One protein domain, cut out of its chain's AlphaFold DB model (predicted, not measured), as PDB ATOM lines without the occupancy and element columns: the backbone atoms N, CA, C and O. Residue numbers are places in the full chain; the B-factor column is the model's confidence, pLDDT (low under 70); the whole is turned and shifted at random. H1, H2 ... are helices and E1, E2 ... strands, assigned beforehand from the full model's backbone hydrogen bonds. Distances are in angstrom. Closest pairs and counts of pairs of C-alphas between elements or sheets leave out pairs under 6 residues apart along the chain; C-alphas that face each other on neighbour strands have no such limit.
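This is residues 2 to 136 of the 140 residues of an uncharacterized protein of Prevotella sp. DNF00663 (UniProt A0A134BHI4). One long helix, H1, makes the longest axis: its residues 2 to 16 stick out as a free arm, while its later part runs past a compact body of shorter, crossing helices. H2 is in the middle of that body, with H1, H3, H4 and H5 packed round it, and a small two-stranded ribbon of E1 and E2 lies away from the centre, reached from H5 through the short helix H6. The printed part has 135 residues, with six named helices and two named strands in the order H1 E1 H2 H3 H4 H5 H6 E2; the sheet E1 - E2 is antiparallel and the class is mostly helix. The whole is only just compact, close to loose, with a radius of gyration of the C-alphas of 16.6 A, and it spans 59 by 32 by 30 A.

H1 is residues 2 to 36, 50.8 A long, from C-alpha 2 at (-24.719, 13.544, -10.137) to C-alpha 36 at (-3.355, -26.861, -32.375). E1 is residues 45 to 47, H2 residues 51 to 64 and 19.9 A long, H3 residues 77 to 87 and 15.3 A long, and H4 residues 96 to 104 and 12.7 A long. H5 is residues 114 to 121, H6 residues 129 to 132, and E2 residues 133 to 135, ending with C-alpha 135 at (-17.254, -34.358, -31.255).

H2 is the hub, touching four helices. Residues 25 to 32 of H1 touch residues 58 to 64 of H2, about perpendicular at 75 degrees; the closest C-alphas are those of Gly 29 and Thr 61, 6.1 A. H3 touches H2 at a steep tilt of 46 degrees, opposite ways, closest at Asp 62 and Phe 77, C-alphas 5.7 A apart. H4 touches H2 about perpendicular at 89 degrees, with the C-alphas of Glu 56 and Val 100 closest at 5.5 A. H5 touches H2 at Asp 53 and Phe 114, closest C-alphas 6.2 A, and touches H1 at Ala 24 and Ala 119, closest C-alphas 5.1 A. H1 and H4 are apart. In the antiparallel pair E1 and E2, N 134 and O 46 are within hydrogen-bond range at 2.8 A. Every O i to N i+4 pair is within range in H1, H2, H3, H4 and H5; H6 is too short for one.

The C-alphas of Asn 2 and Lys 43 are the farthest apart, 59.6 A. Without residues 2 to 16, the body spans 36 by 31 by 29 A. The printed part has no cut, and the long link is H2 to H3, residues 65 to 76. The mean pLDDT of the printed part is 89.1, and it is under 70 at residue 2 and residues 107 to 111.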
ATOM      1  N   ASN A   2     -24.343  14.636  -9.208       69.75
ATOM      2  CA  ASN A   2     -24.719  13.544 -10.137       69.75
ATOM      3  C   ASN A   2     -23.678  13.155 -11.213       69.75
ATOM      4  O   ASN A   2     -23.597  11.985 -11.581       69.75
ATOM      5  N   GLU A   3     -22.858  14.087 -11.705       70.25
ATOM      6  CA  GLU A   3     -21.866  13.775 -12.753       70.25
ATOM      7  C   GLU A   3     -20.712  12.897 -12.259       70.25
ATOM      8  O   GLU A   3     -20.253  12.025 -12.991       70.25
ATOM      9  N   ILE A   4     -20.271  13.073 -11.009       73.75
ATOM     10  CA  ILE A   4     -19.178  12.277 -10.430       73.75
ATOM     11  C   ILE A   4     -19.628  10.821 -10.249       73.75
ATOM     12  O   ILE A   4     -18.913   9.908 -10.655       73.75
ATOM     13  N   TYR A   5     -20.840  10.595  -9.729       73.62
ATOM     14  CA  TYR A   5     -21.414   9.249  -9.627       73.62
ATOM     15  C   TYR A   5     -21.620   8.608 -11.007       73.62
ATOM     16  O   TYR A   5     -21.266   7.447 -11.197       73.62
ATOM     17  N   SER A   6     -22.107   9.368 -11.998       80.19
ATOM     18  CA  SER A   6     -22.273   8.857 -13.364       80.19
ATOM     19  C   SER A   6     -20.939   8.512 -14.038       80.19
ATOM     20  O   SER A   6     -20.867   7.515 -14.758       80.19
ATOM     21  N   ASN A   7     -19.889   9.303 -13.816       84.44
ATOM     22  CA  ASN A   7     -18.565   9.037 -14.376       84.44
ATOM     23  C   ASN A   7     -17.899   7.831 -13.708       84.44
ATOM     24  O   ASN A   7     -17.343   6.992 -14.416       84.44
ATOM     25  N   ASN A   8     -18.019   7.695 -12.385       86.88
ATOM     26  CA  ASN A   8     -17.522   6.524 -11.664       86.88
ATOM     27  C   ASN A   8     -18.218   5.242 -12.140       86.88
ATOM     28  O   ASN A   8     -17.538   4.261 -12.424       86.88
ATOM     29  N   GLN A   9     -19.542   5.264 -12.327       84.06
ATOM     30  CA  GLN A   9     -20.274   4.101 -12.834       84.06
ATOM     31  C   GLN A   9     -19.803   3.693 -14.237       84.06
ATOM     32  O   GLN A   9     -19.481   2.534 -14.469       84.06
ATOM     33  N   ARG A  10     -19.647   4.653 -15.162       87.31
ATOM     34  CA  ARG A  10     -19.135   4.370 -16.517       87.31
ATOM     35  C   ARG A  10     -17.729   3.772 -16.507       87.31
ATOM     36  O   ARG A  10     -17.417   2.941 -17.358       87.31
ATOM     37  N   GLN A  11     -16.867   4.221 -15.596       87.69
ATOM     38  CA  GLN A  11     -15.514   3.680 -15.456       87.69
ATOM     39  C   GLN A  11     -15.539   2.243 -14.930       87.69
ATOM     40  O   GLN A  11     -14.824   1.397 -15.469       87.69
ATOM     41  N   LEU A  12     -16.388   1.959 -13.939       89.06
ATOM     42  CA  LEU A  12     -16.595   0.607 -13.417       89.06
ATOM     43  C   LEU A  12     -17.111  -0.331 -14.516       89.06
ATOM     44  O   LEU A  12     -16.483  -1.358 -14.769       89.06
ATOM     45  N   ASP A  13     -18.144   0.069 -15.263       89.00
ATOM     46  CA  ASP A  13     -18.711  -0.735 -16.355       89.00
ATOM     47  C   ASP A  13     -17.668  -1.024 -17.457       89.00
ATOM     48  O   ASP A  13     -17.569  -2.137 -17.988       89.00
ATOM     49  N   GLN A  14     -16.840  -0.030 -17.809       88.69
ATOM     50  CA  GLN A  14     -15.749  -0.211 -18.773       88.69
ATOM     51  C   GLN A  14     -14.673  -1.163 -18.252       88.69
ATOM     52  O   GLN A  14     -14.159  -1.986 -19.016       88.69
ATOM     53  N   GLN A  15     -14.325  -1.059 -16.970       91.12
ATOM     54  CA  GLN A  15     -13.339  -1.928 -16.348       91.12
ATOM     55  C   GLN A  15     -13.841  -3.373 -16.279       91.12
ATOM     56  O   GLN A  15     -13.105  -4.294 -16.629       91.12
ATOM     57  N   GLU A  16     -15.102  -3.586 -15.908       89.81
ATOM     58  CA  GLU A  16     -15.736  -4.904 -15.916       89.81
ATOM     59  C   GLU A  16     -15.774  -5.503 -17.320       89.81
ATOM     60  O   GLU A  16     -15.374  -6.656 -17.514       89.81
ATOM     61  N   LYS A  17     -16.158  -4.706 -18.326       88.69
ATOM     62  CA  LYS A  17     -16.129  -5.134 -19.729       88.69
ATOM     63  C   LYS A  17     -14.722  -5.558 -20.151       88.69
ATOM     64  O   LYS A  17     -14.567  -6.624 -20.746       88.69
ATOM     65  N   ARG A  18     -13.694  -4.766 -19.829       90.06
ATOM     66  CA  ARG A  18     -12.287  -5.101 -20.118       90.06
ATOM     67  C   ARG A  18     -11.862  -6.391 -19.427       90.06
ATOM     68  O   ARG A  18     -11.310  -7.271 -20.077       90.06
ATOM     69  N   ASN A  19     -12.177  -6.540 -18.144       91.94
ATOM     70  CA  ASN A  19     -11.865  -7.745 -17.379       91.94
ATOM     71  C   ASN A  19     -12.532  -8.987 -17.991       91.94
ATOM     72  O   ASN A  19     -11.897 -10.037 -18.097       91.94
ATOM     73  N   ARG A  20     -13.789  -8.868 -18.438       91.31
ATOM     74  CA  ARG A  20     -14.517  -9.949 -19.115       91.31
ATOM     75  C   ARG A  20     -13.851 -10.341 -20.433       91.31
ATOM     76  O   ARG A  20     -13.638 -11.525 -20.672       91.31
ATOM     77  N   ILE A  21     -13.480  -9.363 -21.258       92.19
ATOM     78  CA  ILE A  21     -12.791  -9.612 -22.531       92.19
ATOM     79  C   ILE A  21     -11.407 -10.233 -22.305       92.19
ATOM     80  O   ILE A  21     -11.063 -11.196 -22.978       92.19
ATOM     81  N   ASN A  22     -10.640  -9.776 -21.314       93.44
ATOM     82  CA  ASN A  22      -9.327 -10.354 -21.010       93.44
ATOM     83  C   ASN A  22      -9.431 -11.819 -20.557       93.44
ATOM     84  O   ASN A  22      -8.635 -12.659 -20.980       93.44
ATOM     85  N   LYS A  23     -10.444 -12.153 -19.744       93.44
ATOM     86  CA  LYS A  23     -10.747 -13.549 -19.386       93.44
ATOM     87  C   LYS A  23     -11.106 -14.375 -20.625       93.44
ATOM     88  O   LYS A  23     -10.607 -15.489 -20.766       93.44
ATOM     89  N   ALA A  24     -11.904 -13.806 -21.529       93.75
ATOM     90  CA  ALA A  24     -12.269 -14.434 -22.794       93.75
ATOM     91  C   ALA A  24     -11.071 -14.726 -23.691       93.75
ATOM     92  O   ALA A  24     -10.935 -15.854 -24.150       93.75
ATOM     93  N   ILE A  25     -10.171 -13.763 -23.868       94.69
ATOM     94  CA  ILE A  25      -8.934 -13.938 -24.638       94.69
ATOM     95  C   ILE A  25      -8.068 -15.041 -24.020       94.69
ATOM     96  O   ILE A  25      -7.621 -15.942 -24.727       94.69
ATOM     97  N   SER A  26      -7.876 -15.021 -22.696       94.69
ATOM     98  CA  SER A  26      -7.081 -16.045 -22.008       94.69
ATOM     99  C   SER A  26      -7.659 -17.450 -22.204       94.69
ATOM    100  O   SER A  26      -6.915 -18.392 -22.472       94.69
ATOM    101  N   GLN A  27      -8.982 -17.596 -22.097       95.19
ATOM    102  CA  GLN A  27      -9.642 -18.885 -22.286       95.19
ATOM    103  C   GLN A  27      -9.607 -19.335 -23.752       95.19
ATOM    104  O   GLN A  27      -9.280 -20.488 -24.027       95.19
ATOM    105  N   LEU A  28      -9.868 -18.416 -24.684       95.19
ATOM    106  CA  LEU A  28      -9.774 -18.656 -26.121       95.19
ATOM    107  C   LEU A  28      -8.377 -19.154 -26.512       95.19
ATOM    108  O   LEU A  28      -8.258 -20.139 -27.237       95.19
ATOM    109  N   GLY A  29      -7.322 -18.522 -25.987       95.81
ATOM    110  CA  GLY A  29      -5.941 -18.946 -26.217       95.81
ATOM    111  C   GLY A  29      -5.682 -20.385 -25.766       95.81
ATOM    112  O   GLY A  29      -5.118 -21.165 -26.529       95.81
ATOM    113  N   LYS A  30      -6.152 -20.771 -24.571       94.69
ATOM    114  CA  LYS A  30      -6.004 -22.144 -24.052       94.69
ATOM    115  C   LYS A  30      -6.714 -23.175 -24.925       94.69
ATOM    116  O   LYS A  30      -6.177 -24.251 -25.175       94.69
ATOM    117  N   GLU A  31      -7.927 -22.870 -25.371       94.44
ATOM    118  CA  GLU A  31      -8.719 -23.779 -26.205       94.44
ATOM    119  C   GLU A  31      -8.148 -23.890 -27.621       94.44
ATOM    120  O   GLU A  31      -8.067 -24.989 -28.168       94.44
ATOM    121  N   MET A  32      -7.649 -22.785 -28.182       95.69
ATOM    122  CA  MET A  32      -6.941 -22.817 -29.458       95.69
ATOM    123  C   MET A  32      -5.631 -23.609 -29.356       95.69
ATOM    124  O   MET A  32      -5.312 -24.386 -30.250       95.69
ATOM    125  N   GLU A  33      -4.885 -23.479 -28.259       94.69
ATOM    126  CA  GLU A  33      -3.679 -24.282 -28.033       94.69
ATOM    127  C   GLU A  33      -4.000 -25.787 -27.985       94.69
ATOM    128  O   GLU A  33      -3.243 -26.602 -28.513       94.69
ATOM    129  N   GLN A  34      -5.131 -26.172 -27.386       92.31
ATOM    130  CA  GLN A  34      -5.601 -27.563 -27.388       92.31
ATOM    131  C   GLN A  34      -5.939 -28.043 -28.802       92.31
ATOM    132  O   GLN A  34      -5.519 -29.133 -29.183       92.31
ATOM    133  N   LEU A  35      -6.629 -27.219 -29.594       92.56
ATOM    134  CA  LEU A  35      -6.900 -27.497 -31.007       92.56
ATOM    135  C   LEU A  35      -5.621 -27.695 -31.820       92.56
ATOM    136  O   LEU A  35      -5.526 -28.663 -32.563       92.56
ATOM    137  N   LEU A  36      -4.633 -26.813 -31.653       93.88
ATOM    138  CA  LEU A  36      -3.355 -26.861 -32.375       93.88
ATOM    139  C   LEU A  36      -2.475 -28.060 -31.978       93.88
ATOM    140  O   LEU A  36      -1.500 -28.375 -32.663       93.88
ATOM    141  N   LYS A  37      -2.791 -28.731 -30.862       92.12
ATOM    142  CA  LYS A  37      -2.145 -29.986 -30.446       92.12
ATOM    143  C   LYS A  37      -2.759 -31.218 -31.109       92.12
ATOM    144  O   LYS A  37      -2.123 -32.273 -31.074       92.12
ATOM    145  N   LEU A  38      -3.959 -31.109 -31.683       91.06
ATOM    146  CA  LEU A  38      -4.594 -32.209 -32.399       91.06
ATOM    147  C   LEU A  38      -3.871 -32.479 -33.721       91.06
ATOM    148  O   LEU A  38      -3.272 -31.598 -34.335       91.06
ATOM    149  N   SER A  39      -3.922 -33.728 -34.172       87.19
ATOM    150  CA  SER A  39      -3.389 -34.079 -35.488       87.19
ATOM    151  C   SER A  39      -4.297 -33.514 -36.589       87.19
ATOM    152  O   SER A  39      -5.514 -33.684 -36.504       87.19
ATOM    153  N   PRO A  40      -3.750 -32.898 -37.653       81.88
ATOM    154  CA  PRO A  40      -4.533 -32.525 -38.830       81.88
ATOM    155  C   PRO A  40      -5.337 -33.715 -39.375       81.88
ATOM    156  O   PRO A  40      -4.854 -34.848 -39.366       81.88
ATOM    157  N   GLY A  41      -6.571 -33.476 -39.826       75.25
ATOM    158  CA  GLY A  41      -7.463 -34.536 -40.309       75.25
ATOM    159  C   GLY A  41      -8.027 -35.453 -39.216       75.25
ATOM    160  O   GLY A  41      -8.519 -36.539 -39.530       75.25
ATOM    161  N   HIS A  42      -7.969 -35.046 -37.941       79.44
ATOM    162  CA  HIS A  42      -8.593 -35.777 -36.838       79.44
ATOM    163  C   HIS A  42     -10.082 -36.024 -37.126       79.44
ATOM    164  O   HIS A  42     -10.863 -35.084 -37.225       79.44
ATOM    165  N   LYS A  43     -10.505 -37.285 -37.249       79.25
ATOM    166  CA  LYS A  43     -11.848 -37.630 -37.762       79.25
ATOM    167  C   LYS A  43     -13.009 -37.261 -36.830       79.25
ATOM    168  O   LYS A  43     -14.153 -37.227 -37.268       79.25
ATOM    169  N   ASN A  44     -12.716 -36.974 -35.565       87.06
ATOM    170  CA  ASN A  44     -13.746 -36.874 -34.531       87.06
ATOM    171  C   ASN A  44     -14.194 -35.447 -34.212       87.06
ATOM    172  O   ASN A  44     -15.137 -35.303 -33.448       87.06
ATOM    173  N   TYR A  45     -13.555 -34.403 -34.746       91.31
ATOM    174  CA  TYR A  45     -13.931 -33.013 -34.456       91.31
ATOM    175  C   TYR A  45     -14.461 -32.327 -35.703       91.31
ATOM    176  O   TYR A  45     -13.909 -32.531 -36.771       91.31
ATOM    177  N   TYR A  46     -15.496 -31.499 -35.591       93.19
ATOM    178  CA  TYR A  46     -16.000 -30.716 -36.723       93.19
ATOM    179  C   TYR A  46     -16.535 -29.360 -36.278       93.19
ATOM    180  O   TYR A  46     -17.020 -29.194 -35.156       93.19
ATOM    181  N   TRP A  47     -16.456 -28.370 -37.163       95.38
ATOM    182  CA  TRP A  47     -16.979 -27.036 -36.887       95.38
ATOM    183  C   TRP A  47     -18.502 -26.974 -37.051       95.38
ATOM    184  O   TRP A  47     -19.042 -27.418 -38.061       95.38
ATOM    185  N   LYS A  48     -19.197 -26.379 -36.074       94.00
ATOM    186  CA  LYS A  48     -20.657 -26.161 -36.108       94.00
ATOM    187  C   LYS A  48     -21.056 -24.716 -36.425       94.00
ATOM    188  O   LYS A  48     -22.232 -24.450 -36.659       94.00
ATOM    189  N   GLY A  49     -20.112 -23.778 -36.363       90.44
ATOM    190  CA  GLY A  49     -20.358 -22.359 -36.618       90.44
ATOM    191  C   GLY A  49     -20.245 -21.982 -38.097       90.44
ATOM    192  O   GLY A  49     -20.107 -22.824 -38.982       90.44
ATOM    193  N   THR A  50     -20.233 -20.678 -38.377       91.88
ATOM    194  CA  THR A  50     -19.962 -20.181 -39.735       91.88
ATOM    195  C   THR A  50     -18.462 -20.166 -40.024       91.88
ATOM    196  O   THR A  50     -17.653 -19.993 -39.110       91.88
ATOM    197  N   THR A  51     -18.056 -20.286 -41.292       94.44
ATOM    198  CA  THR A  51     -16.641 -20.118 -41.668       94.44
ATOM    199  C   THR A  51     -16.119 -18.752 -41.227       94.44
ATOM    200  O   THR A  51     -15.025 -18.675 -40.691       94.44
ATOM    201  N   THR A  52     -16.901 -17.676 -41.367       93.00
ATOM    202  CA  THR A  52     -16.482 -16.342 -40.907       93.00
ATOM    203  C   THR A  52     -16.146 -16.317 -39.420       93.00
ATOM    204  O   THR A  52     -15.126 -15.738 -39.065       93.00
ATOM    205  N   ASP A  53     -16.948 -16.968 -38.578       92.38
ATOM    206  CA  ASP A  53     -16.688 -17.032 -37.138       92.38
ATOM    207  C   ASP A  53     -15.418 -17.822 -36.822       92.38
ATOM    208  O   ASP A  53     -14.646 -17.406 -35.967       92.38
ATOM    209  N   LEU A  54     -15.161 -18.916 -37.548       95.56
ATOM    210  CA  LEU A  54     -13.917 -19.673 -37.406       95.56
ATOM    211  C   LEU A  54     -12.696 -18.810 -37.740       95.56
ATOM    212  O   LEU A  54     -11.724 -18.780 -36.990       95.56
ATOM    213  N   ILE A  55     -12.751 -18.086 -38.861       96.38
ATOM    214  CA  ILE A  55     -11.645 -17.227 -39.287       96.38
ATOM    215  C   ILE A  55     -11.456 -16.049 -38.321       96.38
ATOM    216  O   ILE A  55     -10.318 -15.704 -38.009       96.38
ATOM    217  N   GLU A  56     -12.543 -15.441 -37.833       94.31
ATOM    218  CA  GLU A  56     -12.492 -14.357 -36.843       94.31
ATOM    219  C   GLU A  56     -11.901 -14.851 -35.514       94.31
ATOM    220  O   GLU A  56     -11.004 -14.209 -34.981       94.31
ATOM    221  N   MET A  57     -12.294 -16.039 -35.044       95.19
ATOM    222  CA  MET A  57     -11.737 -16.672 -33.845       95.19
ATOM    223  C   MET A  57     -10.221 -16.902 -33.949       95.19
ATOM    224  O   MET A  57      -9.472 -16.590 -33.018       95.19
ATOM    225  N   VAL A  58      -9.752 -17.439 -35.081       96.75
ATOM    226  CA  VAL A  58      -8.315 -17.664 -35.307       96.75
ATOM    227  C   VAL A  58      -7.567 -16.335 -35.418       96.75
ATOM    228  O   VAL A  58      -6.463 -16.213 -34.897       96.75
ATOM    229  N   TYR A  59      -8.164 -15.328 -36.057       95.88
ATOM    230  CA  TYR A  59      -7.570 -13.998 -36.169       95.88
ATOM    231  C   TYR A  59      -7.451 -13.301 -34.810       95.88
ATOM    232  O   TYR A  59      -6.407 -12.739 -34.498       95.88
ATOM    233  N   ASP A  60      -8.492 -13.371 -33.982       94.56
ATOM    234  CA  ASP A  60      -8.473 -12.809 -32.632       94.56
ATOM    235  C   ASP A  60      -7.403 -13.488 -31.777       94.56
ATOM    236  O   ASP A  60      -6.703 -12.821 -31.020       94.56
ATOM    237  N   THR A  61      -7.213 -14.797 -31.960       95.69
ATOM    238  CA  THR A  61      -6.137 -15.533 -31.294       95.69
ATOM    239  C   THR A  61      -4.754 -15.096 -31.787       95.69
ATOM    240  O   THR A  61      -3.881 -14.861 -30.966       95.69
ATOM    241  N   ASP A  62      -4.552 -14.923 -33.095       95.50
ATOM    242  CA  ASP A  62      -3.283 -14.435 -33.673       95.50
ATOM    243  C   ASP A  62      -2.895 -13.044 -33.172       95.50
ATOM    244  O   ASP A  62      -1.727 -12.774 -32.910       95.50
ATOM    245  N   MET A  63      -3.879 -12.156 -33.031       94.19
ATOM    246  CA  MET A  63      -3.641 -10.777 -32.611       94.19
ATOM    247  C   MET A  63      -3.478 -10.627 -31.097       94.19
ATOM    248  O   MET A  63      -2.796  -9.704 -30.660       94.19
ATOM    249  N   MET A  64      -4.131 -11.480 -30.303       94.19
ATOM    250  CA  MET A  64      -4.263 -11.275 -28.854       94.19
ATOM    251  C   MET A  64      -3.564 -12.341 -28.006       94.19
ATOM    252  O   MET A  64      -3.398 -12.135 -26.804       94.19
ATOM    253  N   CYS A  65      -3.159 -13.468 -28.595       93.38
ATOM    254  CA  CYS A  65      -2.535 -14.581 -27.885       93.38
ATOM    255  C   CYS A  65      -1.151 -14.891 -28.464       93.38
ATOM    256  O   CYS A  65      -0.984 -15.073 -29.666       93.38
ATOM    257  N   GLU A  66      -0.154 -15.060 -27.596       91.25
ATOM    258  CA  GLU A  66       1.172 -15.537 -28.001       91.25
ATOM    259  C   GLU A  66       1.233 -17.070 -28.008       91.25
ATOM    260  O   GLU A  66       1.806 -17.694 -27.114       91.25
ATOM    261  N   LEU A  67       0.627 -17.701 -29.018       94.25
ATOM    262  CA  LEU A  67       0.694 -19.156 -29.171       94.25
ATOM    263  C   LEU A  67       1.982 -19.583 -29.883       94.25
ATOM    264  O   LEU A  67       2.368 -19.005 -30.903       94.25
ATOM    265  N   ARG A  68       2.635 -20.626 -29.361       94.00
ATOM    266  CA  ARG A  68       3.928 -21.125 -29.849       94.00
ATOM    267  C   ARG A  68       3.878 -22.616 -30.151       94.00
ATOM    268  O   ARG A  68       3.175 -23.372 -29.484       94.00
ATOM    269  N   ASP A  69       4.646 -23.029 -31.150       89.88
ATOM    270  CA  ASP A  69       4.838 -24.433 -31.485       89.88
ATOM    271  C   ASP A  69       5.773 -25.143 -30.485       89.88
ATOM    272  O   ASP A  69       6.303 -24.552 -29.541       89.88
ATOM    273  N   ARG A  70       6.023 -26.440 -30.710       87.88
ATOM    274  CA  ARG A  70       6.906 -27.255 -29.852       87.88
ATOM    275  C   ARG A  70       8.370 -26.795 -29.850       87.88
ATOM    276  O   ARG A  70       9.134 -27.246 -29.004       87.88
ATOM    277  N   ARG A  71       8.775 -25.951 -30.800       91.62
ATOM    278  CA  ARG A  71      10.118 -25.361 -30.900       91.62
ATOM    279  C   ARG A  71      10.176 -23.977 -30.243       91.62
ATOM    280  O   ARG A  71      11.243 -23.373 -30.212       91.62
ATOM    281  N   GLY A  72       9.053 -23.472 -29.727       91.94
ATOM    282  CA  GLY A  72       8.927 -22.129 -29.162       91.94
ATOM    283  C   GLY A  72       8.712 -21.032 -30.212       91.94
ATOM    284  O   GLY A  72       8.677 -19.847 -29.859       91.94
ATOM    285  N   CYS A  73       8.548 -21.391 -31.487       92.88
ATOM    286  CA  CYS A  73       8.301 -20.434 -32.558       92.88
ATOM    287  C   CYS A  73       6.832 -19.985 -32.534       92.88
ATOM    288  O   CYS A  73       5.947 -20.830 -32.384       92.88
ATOM    289  N   PRO A  74       6.539 -18.680 -32.679       93.56
ATOM    290  CA  PRO A  74       5.163 -18.203 -32.717       93.56
ATOM    291  C   PRO A  74       4.437 -18.767 -33.940       93.56
ATOM    292  O   PRO A  74       4.987 -18.806 -35.047       93.56
ATOM    293  N   PHE A  75       3.189 -19.185 -33.751       95.00
ATOM    294  CA  PHE A  75       2.348 -19.554 -34.878       95.00
ATOM    295  C   PHE A  75       2.007 -18.318 -35.708       95.00
ATOM    296  O   PHE A  75       1.728 -17.249 -35.178       95.00
ATOM    297  N   THR A  76       2.001 -18.474 -37.031       94.50
ATOM    298  CA  THR A  76       1.476 -17.435 -37.924       94.50
ATOM    299  C   THR A  76      -0.016 -17.644 -38.143       94.50
ATOM    300  O   THR A  76      -0.471 -18.790 -38.210       94.50
ATOM    301  N   PHE A  77      -0.759 -16.567 -38.401       95.50
ATOM    302  CA  PHE A  77      -2.160 -16.643 -38.822       95.50
ATOM    303  C   PHE A  77      -2.418 -17.698 -39.904       95.50
ATOM    304  O   PHE A  77      -3.335 -18.505 -39.794       95.50
ATOM    305  N   LYS A  78      -1.580 -17.728 -40.951       95.56
ATOM    306  CA  LYS A  78      -1.725 -18.686 -42.057       95.56
ATOM    307  C   LYS A  78      -1.579 -20.127 -41.568       95.56
ATOM    308  O   LYS A  78      -2.352 -20.984 -41.981       95.56
ATOM    309  N   HIS A  79      -0.605 -20.384 -40.696       95.44
ATOM    310  CA  HIS A  79      -0.401 -21.712 -40.130       95.44
ATOM    311  C   HIS A  79      -1.599 -22.145 -39.280       95.44
ATOM    312  O   HIS A  79      -2.103 -23.250 -39.468       95.44
ATOM    313  N   MET A  80      -2.088 -21.271 -38.395       97.00
ATOM    314  CA  MET A  80      -3.247 -21.586 -37.555       97.00
ATOM    315  C   MET A  80      -4.498 -21.842 -38.389       97.00
ATOM    316  O   MET A  80      -5.192 -22.820 -38.138       97.00
ATOM    317  N   ILE A  81      -4.762 -21.027 -39.415       97.44
ATOM    318  CA  ILE A  81      -5.895 -21.236 -40.322       97.44
ATOM    319  C   ILE A  81      -5.813 -22.599 -40.999       97.44
ATOM    320  O   ILE A  81      -6.779 -23.357 -40.935       97.44
ATOM    321  N   HIS A  82      -4.670 -22.918 -41.605       96.50
ATOM    322  CA  HIS A  82      -4.476 -24.189 -42.292       96.50
ATOM    323  C   HIS A  82      -4.714 -25.378 -41.351       96.50
ATOM    324  O   HIS A  82      -5.478 -26.294 -41.658       96.50
ATOM    325  N   HIS A  83      -4.105 -25.325 -40.166       96.12
ATOM    326  CA  HIS A  83      -4.204 -26.382 -39.172       96.12
ATOM    327  C   HIS A  83      -5.638 -26.547 -38.650       96.12
ATOM    328  O   HIS A  83      -6.198 -27.639 -38.705       96.12
ATOM    329  N   VAL A  84      -6.261 -25.462 -38.188       95.94
ATOM    330  CA  VAL A  84      -7.605 -25.488 -37.599       95.94
ATOM    331  C   VAL A  84      -8.659 -25.894 -38.630       95.94
ATOM    332  O   VAL A  84      -9.534 -26.697 -38.314       95.94
ATOM    333  N   CYS A  85      -8.563 -25.407 -39.872       96.25
ATOM    334  CA  CYS A  85      -9.464 -25.828 -40.950       96.25
ATOM    335  C   CYS A  85      -9.335 -27.333 -41.226       96.25
ATOM    336  O   CYS A  85     -10.348 -28.013 -41.377       96.25
ATOM    337  N   SER A  86      -8.108 -27.867 -41.219       95.50
ATOM    338  CA  SER A  86      -7.865 -29.302 -41.391       95.50
ATOM    339  C   SER A  86      -8.397 -30.144 -40.227       95.50
ATOM    340  O   SER A  86      -8.992 -31.193 -40.461       95.50
ATOM    341  N   VAL A  87      -8.204 -29.706 -38.980       95.12
ATOM    342  CA  VAL A  87      -8.694 -30.416 -37.784       95.12
ATOM    343  C   VAL A  87     -10.222 -30.423 -37.717       95.12
ATOM    344  O   VAL A  87     -10.808 -31.420 -37.314       95.12
ATOM    345  N   LEU A  88     -10.865 -29.323 -38.114       95.31
ATOM    346  CA  LEU A  88     -12.312 -29.139 -37.996       95.31
ATOM    347  C   LEU A  88     -13.092 -29.430 -39.287       95.31
ATOM    348  O   LEU A  88     -14.291 -29.149 -39.342       95.31
ATOM    349  N   HIS A  89     -12.421 -29.972 -40.308       94.06
ATOM    350  CA  HIS A  89     -12.977 -30.303 -41.630       94.06
ATOM    351  C   HIS A  89     -13.721 -29.139 -42.291       94.06
ATOM    352  O   HIS A  89     -14.768 -29.311 -42.916       94.06
ATOM    353  N   VAL A  90     -13.169 -27.933 -42.167       95.44
ATOM    354  CA  VAL A  90     -13.662 -26.743 -42.864       95.44
ATOM    355  C   VAL A  90     -12.797 -26.496 -44.090       95.44
ATOM    356  O   VAL A  90     -11.573 -26.559 -44.021       95.44
ATOM    357  N   TYR A  91     -13.424 -26.178 -45.222       95.25
ATOM    358  CA  TYR A  91     -12.685 -25.758 -46.409       95.25
ATOM    359  C   TYR A  91     -11.910 -24.465 -46.122       95.25
ATOM    360  O   TYR A  91     -12.511 -23.437 -45.797       95.25
ATOM    361  N   GLU A  92     -10.584 -24.514 -46.261       96.69
ATOM    362  CA  GLU A  92      -9.724 -23.349 -46.057       96.69
ATOM    363  C   GLU A  92     -10.041 -22.268 -47.107       96.69
ATOM    364  O   GLU A  92      -9.875 -22.498 -48.311       96.69
ATOM    365  N   PRO A  93     -10.475 -21.059 -46.703       95.94
ATOM    366  CA  PRO A  93     -10.744 -19.999 -47.659       95.94
ATOM    367  C   PRO A  93      -9.463 -19.557 -48.367       95.94
ATOM    368  O   PRO A  93      -8.461 -19.265 -47.722       95.94
ATOM    369  N   ARG A  94      -9.526 -19.349 -49.688       95.50
ATOM    370  CA  ARG A  94      -8.388 -18.834 -50.475       95.50
ATOM    371  C   ARG A  94      -7.842 -17.490 -49.962       95.50
ATOM    372  O   ARG A  94      -6.663 -17.197 -50.139       95.50
ATOM    373  N   ASN A  95      -8.694 -16.660 -49.349       96.19
ATOM    374  CA  ASN A  95      -8.301 -15.399 -48.717       96.19
ATOM    375  C   ASN A  95      -8.986 -15.228 -47.345       96.19
ATOM    376  O   ASN A  95     -10.032 -14.579 -47.261       96.19
ATOM    377  N   PRO A  96      -8.403 -15.768 -46.258       96.06
ATOM    378  CA  PRO A  96      -8.976 -15.671 -44.914       96.06
ATOM    379  C   PRO A  96      -9.081 -14.221 -44.413       96.06
ATOM    380  O   PRO A  96     -10.055 -13.845 -43.768       96.06
ATOM    381  N   ARG A  97      -8.135 -13.348 -44.782       94.88
ATOM    382  CA  ARG A  97      -8.161 -11.931 -44.371       94.88
ATOM    383  C   ARG A  97      -9.386 -11.181 -44.896       94.88
ATOM    384  O   ARG A  97      -9.889 -10.294 -44.213       94.88
ATOM    385  N   ALA A  98      -9.916 -11.559 -46.061       93.94
ATOM    386  CA  ALA A  98     -11.159 -10.978 -46.569       93.94
ATOM    387  C   ALA A  98     -12.366 -11.302 -45.671       93.94
ATOM    388  O   ALA A  98     -13.259 -10.469 -45.529       93.94
ATOM    389  N   TYR A  99     -12.387 -12.479 -45.037       94.06
ATOM    390  CA  TYR A  99     -13.436 -12.853 -44.084       94.06
ATOM    391  C   TYR A  99     -13.340 -12.014 -42.813       94.06
ATOM    392  O   TYR A  99     -14.359 -11.490 -42.373       94.06
ATOM    393  N   VAL A 100     -12.125 -11.813 -42.290       92.31
ATOM    394  CA  VAL A 100     -11.881 -10.918 -41.147       92.31
ATOM    395  C   VAL A 100     -12.342  -9.502 -41.474       92.31
ATOM    396  O   VAL A 100     -13.118  -8.919 -40.726       92.31
ATOM    397  N   HIS A 101     -11.933  -8.952 -42.621       90.88
ATOM    398  CA  HIS A 101     -12.323  -7.600 -43.018       90.88
ATOM    399  C   HIS A 101     -13.847  -7.448 -43.116       90.88
ATOM    400  O   HIS A 101     -14.414  -6.499 -42.579       90.88
ATOM    401  N   ARG A 102     -14.532  -8.413 -43.741       87.69
ATOM    402  CA  ARG A 102     -16.001  -8.446 -43.804       87.69
ATOM    403  C   ARG A 102     -16.644  -8.567 -42.424       87.69
ATOM    404  O   ARG A 102     -17.659  -7.926 -42.190       87.69
ATOM    405  N   ALA A 103     -16.076  -9.362 -41.517       86.88
ATOM    406  CA  ALA A 103     -16.577  -9.499 -40.150       86.88
ATOM    407  C   ALA A 103     -16.453  -8.177 -39.378       86.88
ATOM    408  O   ALA A 103     -17.432  -7.695 -38.813       86.88
ATOM    409  N   ARG A 104     -15.282  -7.533 -39.453       85.12
ATOM    410  CA  ARG A 104     -14.985  -6.257 -38.784       85.12
ATOM    411  C   ARG A 104     -15.750  -5.063 -39.357       85.12
ATOM    412  O   ARG A 104     -15.949  -4.081 -38.653       85.12
ATOM    413  N   THR A 105     -16.191  -5.135 -40.612       83.25
ATOM    414  CA  THR A 105     -16.972  -4.073 -41.275       83.25
ATOM    415  C   THR A 105     -18.487  -4.243 -41.129       83.25
ATOM    416  O   THR A 105     -19.241  -3.453 -41.701       83.25
ATOM    417  N   ARG A 106     -18.964  -5.225 -40.344       74.81
ATOM    418  CA  ARG A 106     -20.388  -5.372 -40.000       74.81
ATOM    419  C   ARG A 106     -20.861  -4.139 -39.216       74.81
ATOM    420  O   ARG A 106     -20.722  -4.067 -38.000       74.81
ATOM    421  N   LYS A 107     -21.431  -3.160 -39.921       55.28
ATOM    422  CA  LYS A 107     -22.151  -2.024 -39.333       55.28
ATOM    423  C   LYS A 107     -23.496  -2.527 -38.803       55.28
ATOM    424  O   LYS A 107     -24.439  -2.644 -39.572       55.28
ATOM    425  N   GLU A 108     -23.551  -2.904 -37.529       52.72
ATOM    426  CA  GLU A 108     -24.799  -3.157 -36.778       52.72
ATOM    427  C   GLU A 108     -25.782  -4.192 -37.361       52.72
ATOM    428  O   GLU A 108     -26.960  -4.234 -37.002       52.72
ATOM    429  N   VAL A 109     -25.317  -5.101 -38.220       56.16
ATOM    430  CA  VAL A 109     -26.071  -6.330 -38.502       56.16
ATOM    431  C   VAL A 109     -26.195  -7.082 -37.173       56.16
ATOM    432  O   VAL A 109     -25.248  -7.058 -36.394       56.16
ATOM    433  N   ARG A 110     -27.342  -7.728 -36.909       61.78
ATOM    434  CA  ARG A 110     -27.786  -8.383 -35.649       61.78
ATOM    435  C   ARG A 110     -26.795  -9.338 -34.935       61.78
ATOM    436  O   ARG A 110     -27.171 -10.002 -33.977       61.78
ATOM    437  N   GLN A 111     -25.555  -9.448 -35.397       69.69
ATOM    438  CA  GLN A 111     -24.490 -10.290 -34.887       69.69
ATOM    439  C   GLN A 111     -23.246  -9.438 -34.561       69.69
ATOM    440  O   GLN A 111     -22.563  -8.946 -35.459       69.69
ATOM    441  N   THR A 112     -22.952  -9.295 -33.266       78.94
ATOM    442  CA  THR A 112     -21.746  -8.639 -32.714       78.94
ATOM    443  C   THR A 112     -20.465  -9.393 -33.082       78.94
ATOM    444  O   THR A 112     -20.555 -10.497 -33.608       78.94
ATOM    445  N   ALA A 113     -19.271  -8.840 -32.832       85.38
ATOM    446  CA  ALA A 113     -17.993  -9.517 -33.117       85.38
ATOM    447  C   ALA A 113     -17.871 -10.868 -32.383       85.38
ATOM    448  O   ALA A 113     -18.438 -11.034 -31.299       85.38
ATOM    449  N   PHE A 114     -17.136 -11.837 -32.946       89.50
ATOM    450  CA  PHE A 114     -16.984 -13.170 -32.343       89.50
ATOM    451  C   PHE A 114     -16.547 -13.112 -30.880       89.50
ATOM    452  O   PHE A 114     -17.207 -13.720 -30.038       89.50
ATOM    453  N   LEU A 115     -15.501 -12.345 -30.559       89.88
ATOM    454  CA  LEU A 115     -14.980 -12.255 -29.195       89.88
ATOM    455  C   LEU A 115     -16.011 -11.728 -28.187       89.88
ATOM    456  O   LEU A 115     -16.065 -12.218 -27.062       89.88
ATOM    457  N   ASP A 116     -16.870 -10.784 -28.582       88.94
ATOM    458  CA  ASP A 116     -17.943 -10.291 -27.711       88.94
ATOM    459  C   ASP A 116     -18.974 -11.390 -27.423       88.94
ATOM    460  O   ASP A 116     -19.410 -11.554 -26.282       88.94
ATOM    461  N   ARG A 117     -19.340 -12.179 -28.444       88.94
ATOM    462  CA  ARG A 117     -20.252 -13.324 -28.282       88.94
ATOM    463  C   ARG A 117     -19.613 -14.422 -27.439       88.94
ATOM    464  O   ARG A 117     -20.269 -14.974 -26.564       88.94
ATOM    465  N   TYR A 118     -18.333 -14.705 -27.661       91.25
ATOM    466  CA  TYR A 118     -17.563 -15.669 -26.884       91.25
ATOM    467  C   TYR A 118     -17.494 -15.264 -25.405       91.25
ATOM    468  O   TYR A 118     -17.775 -16.069 -24.521       91.25
ATOM    469  N   ALA A 119     -17.199 -13.992 -25.128       91.25
ATOM    470  CA  ALA A 119     -17.165 -13.452 -23.775       91.25
ATOM    471  C   ALA A 119     -18.533 -13.496 -23.078       91.25
ATOM    472  O   ALA A 119     -18.584 -13.651 -21.861       91.25
ATOM    473  N   ALA A 120     -19.631 -13.367 -23.828       88.44
ATOM    474  CA  ALA A 120     -20.977 -13.553 -23.296       88.44
ATOM    475  C   ALA A 120     -21.264 -15.032 -22.978       88.44
ATOM    476  O   ALA A 120     -21.793 -15.331 -21.914       88.44
ATOM    477  N   LEU A 121     -20.855 -15.963 -23.850       87.69
ATOM    478  CA  LEU A 121     -21.001 -17.406 -23.613       87.69
ATOM    479  C   LEU A 121     -20.218 -17.889 -22.384       87.69
ATOM    480  O   LEU A 121     -20.644 -18.837 -21.729       87.69
ATOM    481  N   MET A 122     -19.112 -17.221 -22.042       89.75
ATOM    482  CA  MET A 122     -18.347 -17.524 -20.829       89.75
ATOM    483  C   MET A 122     -19.102 -17.280 -19.519       89.75
ATOM    484  O   MET A 122     -18.669 -17.769 -18.478       89.75
ATOM    485  N   CYS A 123     -20.203 -16.523 -19.539       79.88
ATOM    486  CA  CYS A 123     -21.050 -16.371 -18.356       79.88
ATOM    487  C   CYS A 123     -21.744 -17.689 -17.976       79.88
ATOM    488  O   CYS A 123     -21.955 -17.927 -16.790       79.88
ATOM    489  N   ASP A 124     -22.028 -18.547 -18.960       79.94
ATOM    490  CA  ASP A 124     -22.766 -19.800 -18.764       79.94
ATOM    491  C   ASP A 124     -21.865 -21.045 -18.800       79.94
ATOM    492  O   ASP A 124     -22.265 -22.111 -18.335       79.94
ATOM    493  N   ASP A 125     -20.678 -20.951 -19.407       79.94
ATOM    494  CA  ASP A 125     -19.796 -22.092 -19.663       79.94
ATOM    495  C   ASP A 125     -18.321 -21.709 -19.522       79.94
ATOM    496  O   ASP A 125     -17.865 -20.720 -20.092       79.94
ATOM    497  N   SER A 126     -17.538 -22.524 -18.817       78.62
ATOM    498  CA  SER A 126     -16.092 -22.300 -18.721       78.62
ATOM    499  C   SER A 126     -15.350 -22.635 -20.019       78.62
ATOM    500  O   SER A 126     -14.209 -22.199 -20.176       78.62
ATOM    501  N   ASN A 127     -15.985 -23.367 -20.946       82.88
ATOM    502  CA  ASN A 127     -15.421 -23.709 -22.248       82.88
ATOM    503  C   ASN A 127     -16.419 -23.486 -23.403       82.88
ATOM    504  O   ASN A 127     -17.054 -24.429 -23.891       82.88
ATOM    505  N   PRO A 128     -16.573 -22.236 -23.870       85.50
ATOM    506  CA  PRO A 128     -17.510 -21.916 -24.940       85.50
ATOM    507  C   PRO A 128     -17.193 -22.582 -26.283       85.50
ATOM    508  O   PRO A 128     -18.125 -22.886 -27.033       85.50
ATOM    509  N   MET A 129     -15.919 -22.825 -26.625       88.25
ATOM    510  CA  MET A 129     -15.572 -23.384 -27.937       88.25
ATOM    511  C   MET A 129     -16.077 -24.819 -28.104       88.25
ATOM    512  O   MET A 129     -16.462 -25.193 -29.212       88.25
ATOM    513  N   LYS A 130     -16.214 -25.596 -27.019       85.62
ATOM    514  CA  LYS A 130     -16.882 -26.912 -27.048       85.62
ATOM    515  C   LYS A 130     -18.315 -26.861 -27.579       85.62
ATOM    516  O   LYS A 130     -18.793 -27.847 -28.126       85.62
ATOM    517  N   ARG A 131     -19.023 -25.733 -27.455       86.56
ATOM    518  CA  ARG A 131     -20.371 -25.584 -28.037       86.56
ATOM    519  C   ARG A 131     -20.326 -25.412 -29.559       86.56
ATOM    520  O   ARG A 131     -21.276 -25.779 -30.255       86.56
ATOM    521  N   LEU A 132     -19.220 -24.862 -30.060       89.25
ATOM    522  CA  LEU A 132     -18.973 -24.553 -31.469       89.25
ATOM    523  C   LEU A 132     -18.277 -25.696 -32.219       89.25
ATOM    524  O   LEU A 132     -18.298 -25.722 -33.449       89.25
ATOM    525  N   ILE A 133     -17.694 -26.645 -31.488       91.06
ATOM    526  CA  ILE A 133     -17.009 -27.816 -32.030       91.06
ATOM    527  C   ILE A 133     -17.801 -29.065 -31.661       91.06
ATOM    528  O   ILE A 133     -17.991 -29.378 -30.491       91.06
ATOM    529  N   GLY A 134     -18.270 -29.790 -32.669       88.25
ATOM    530  CA  GLY A 134     -18.852 -31.107 -32.466       88.25
ATOM    531  C   GLY A 134     -17.770 -32.160 -32.252       88.25
ATOM    532  O   GLY A 134     -16.690 -32.065 -32.832       88.25
ATOM    533  N   HIS A 135     -18.081 -33.169 -31.436       86.88
ATOM    534  CA  HIS A 135     -17.254 -34.358 -31.255       86.88
ATOM    535  C   HIS A 135     -18.065 -35.610 -31.598       86.88
ATOM    536  O   HIS A 135     -19.124 -35.832 -31.011       86.88
ATOM    537  N   ILE A 136     -17.581 -36.415 -32.541       79.50
ATOM    538  CA  ILE A 136     -18.128 -37.742 -32.832       79.50
ATOM    539  C   ILE A 136     -17.287 -38.744 -32.033       79.50
ATOM    540  O   ILE A 136     -16.092 -38.857 -32.310       79.50
TER     541      ILE A 136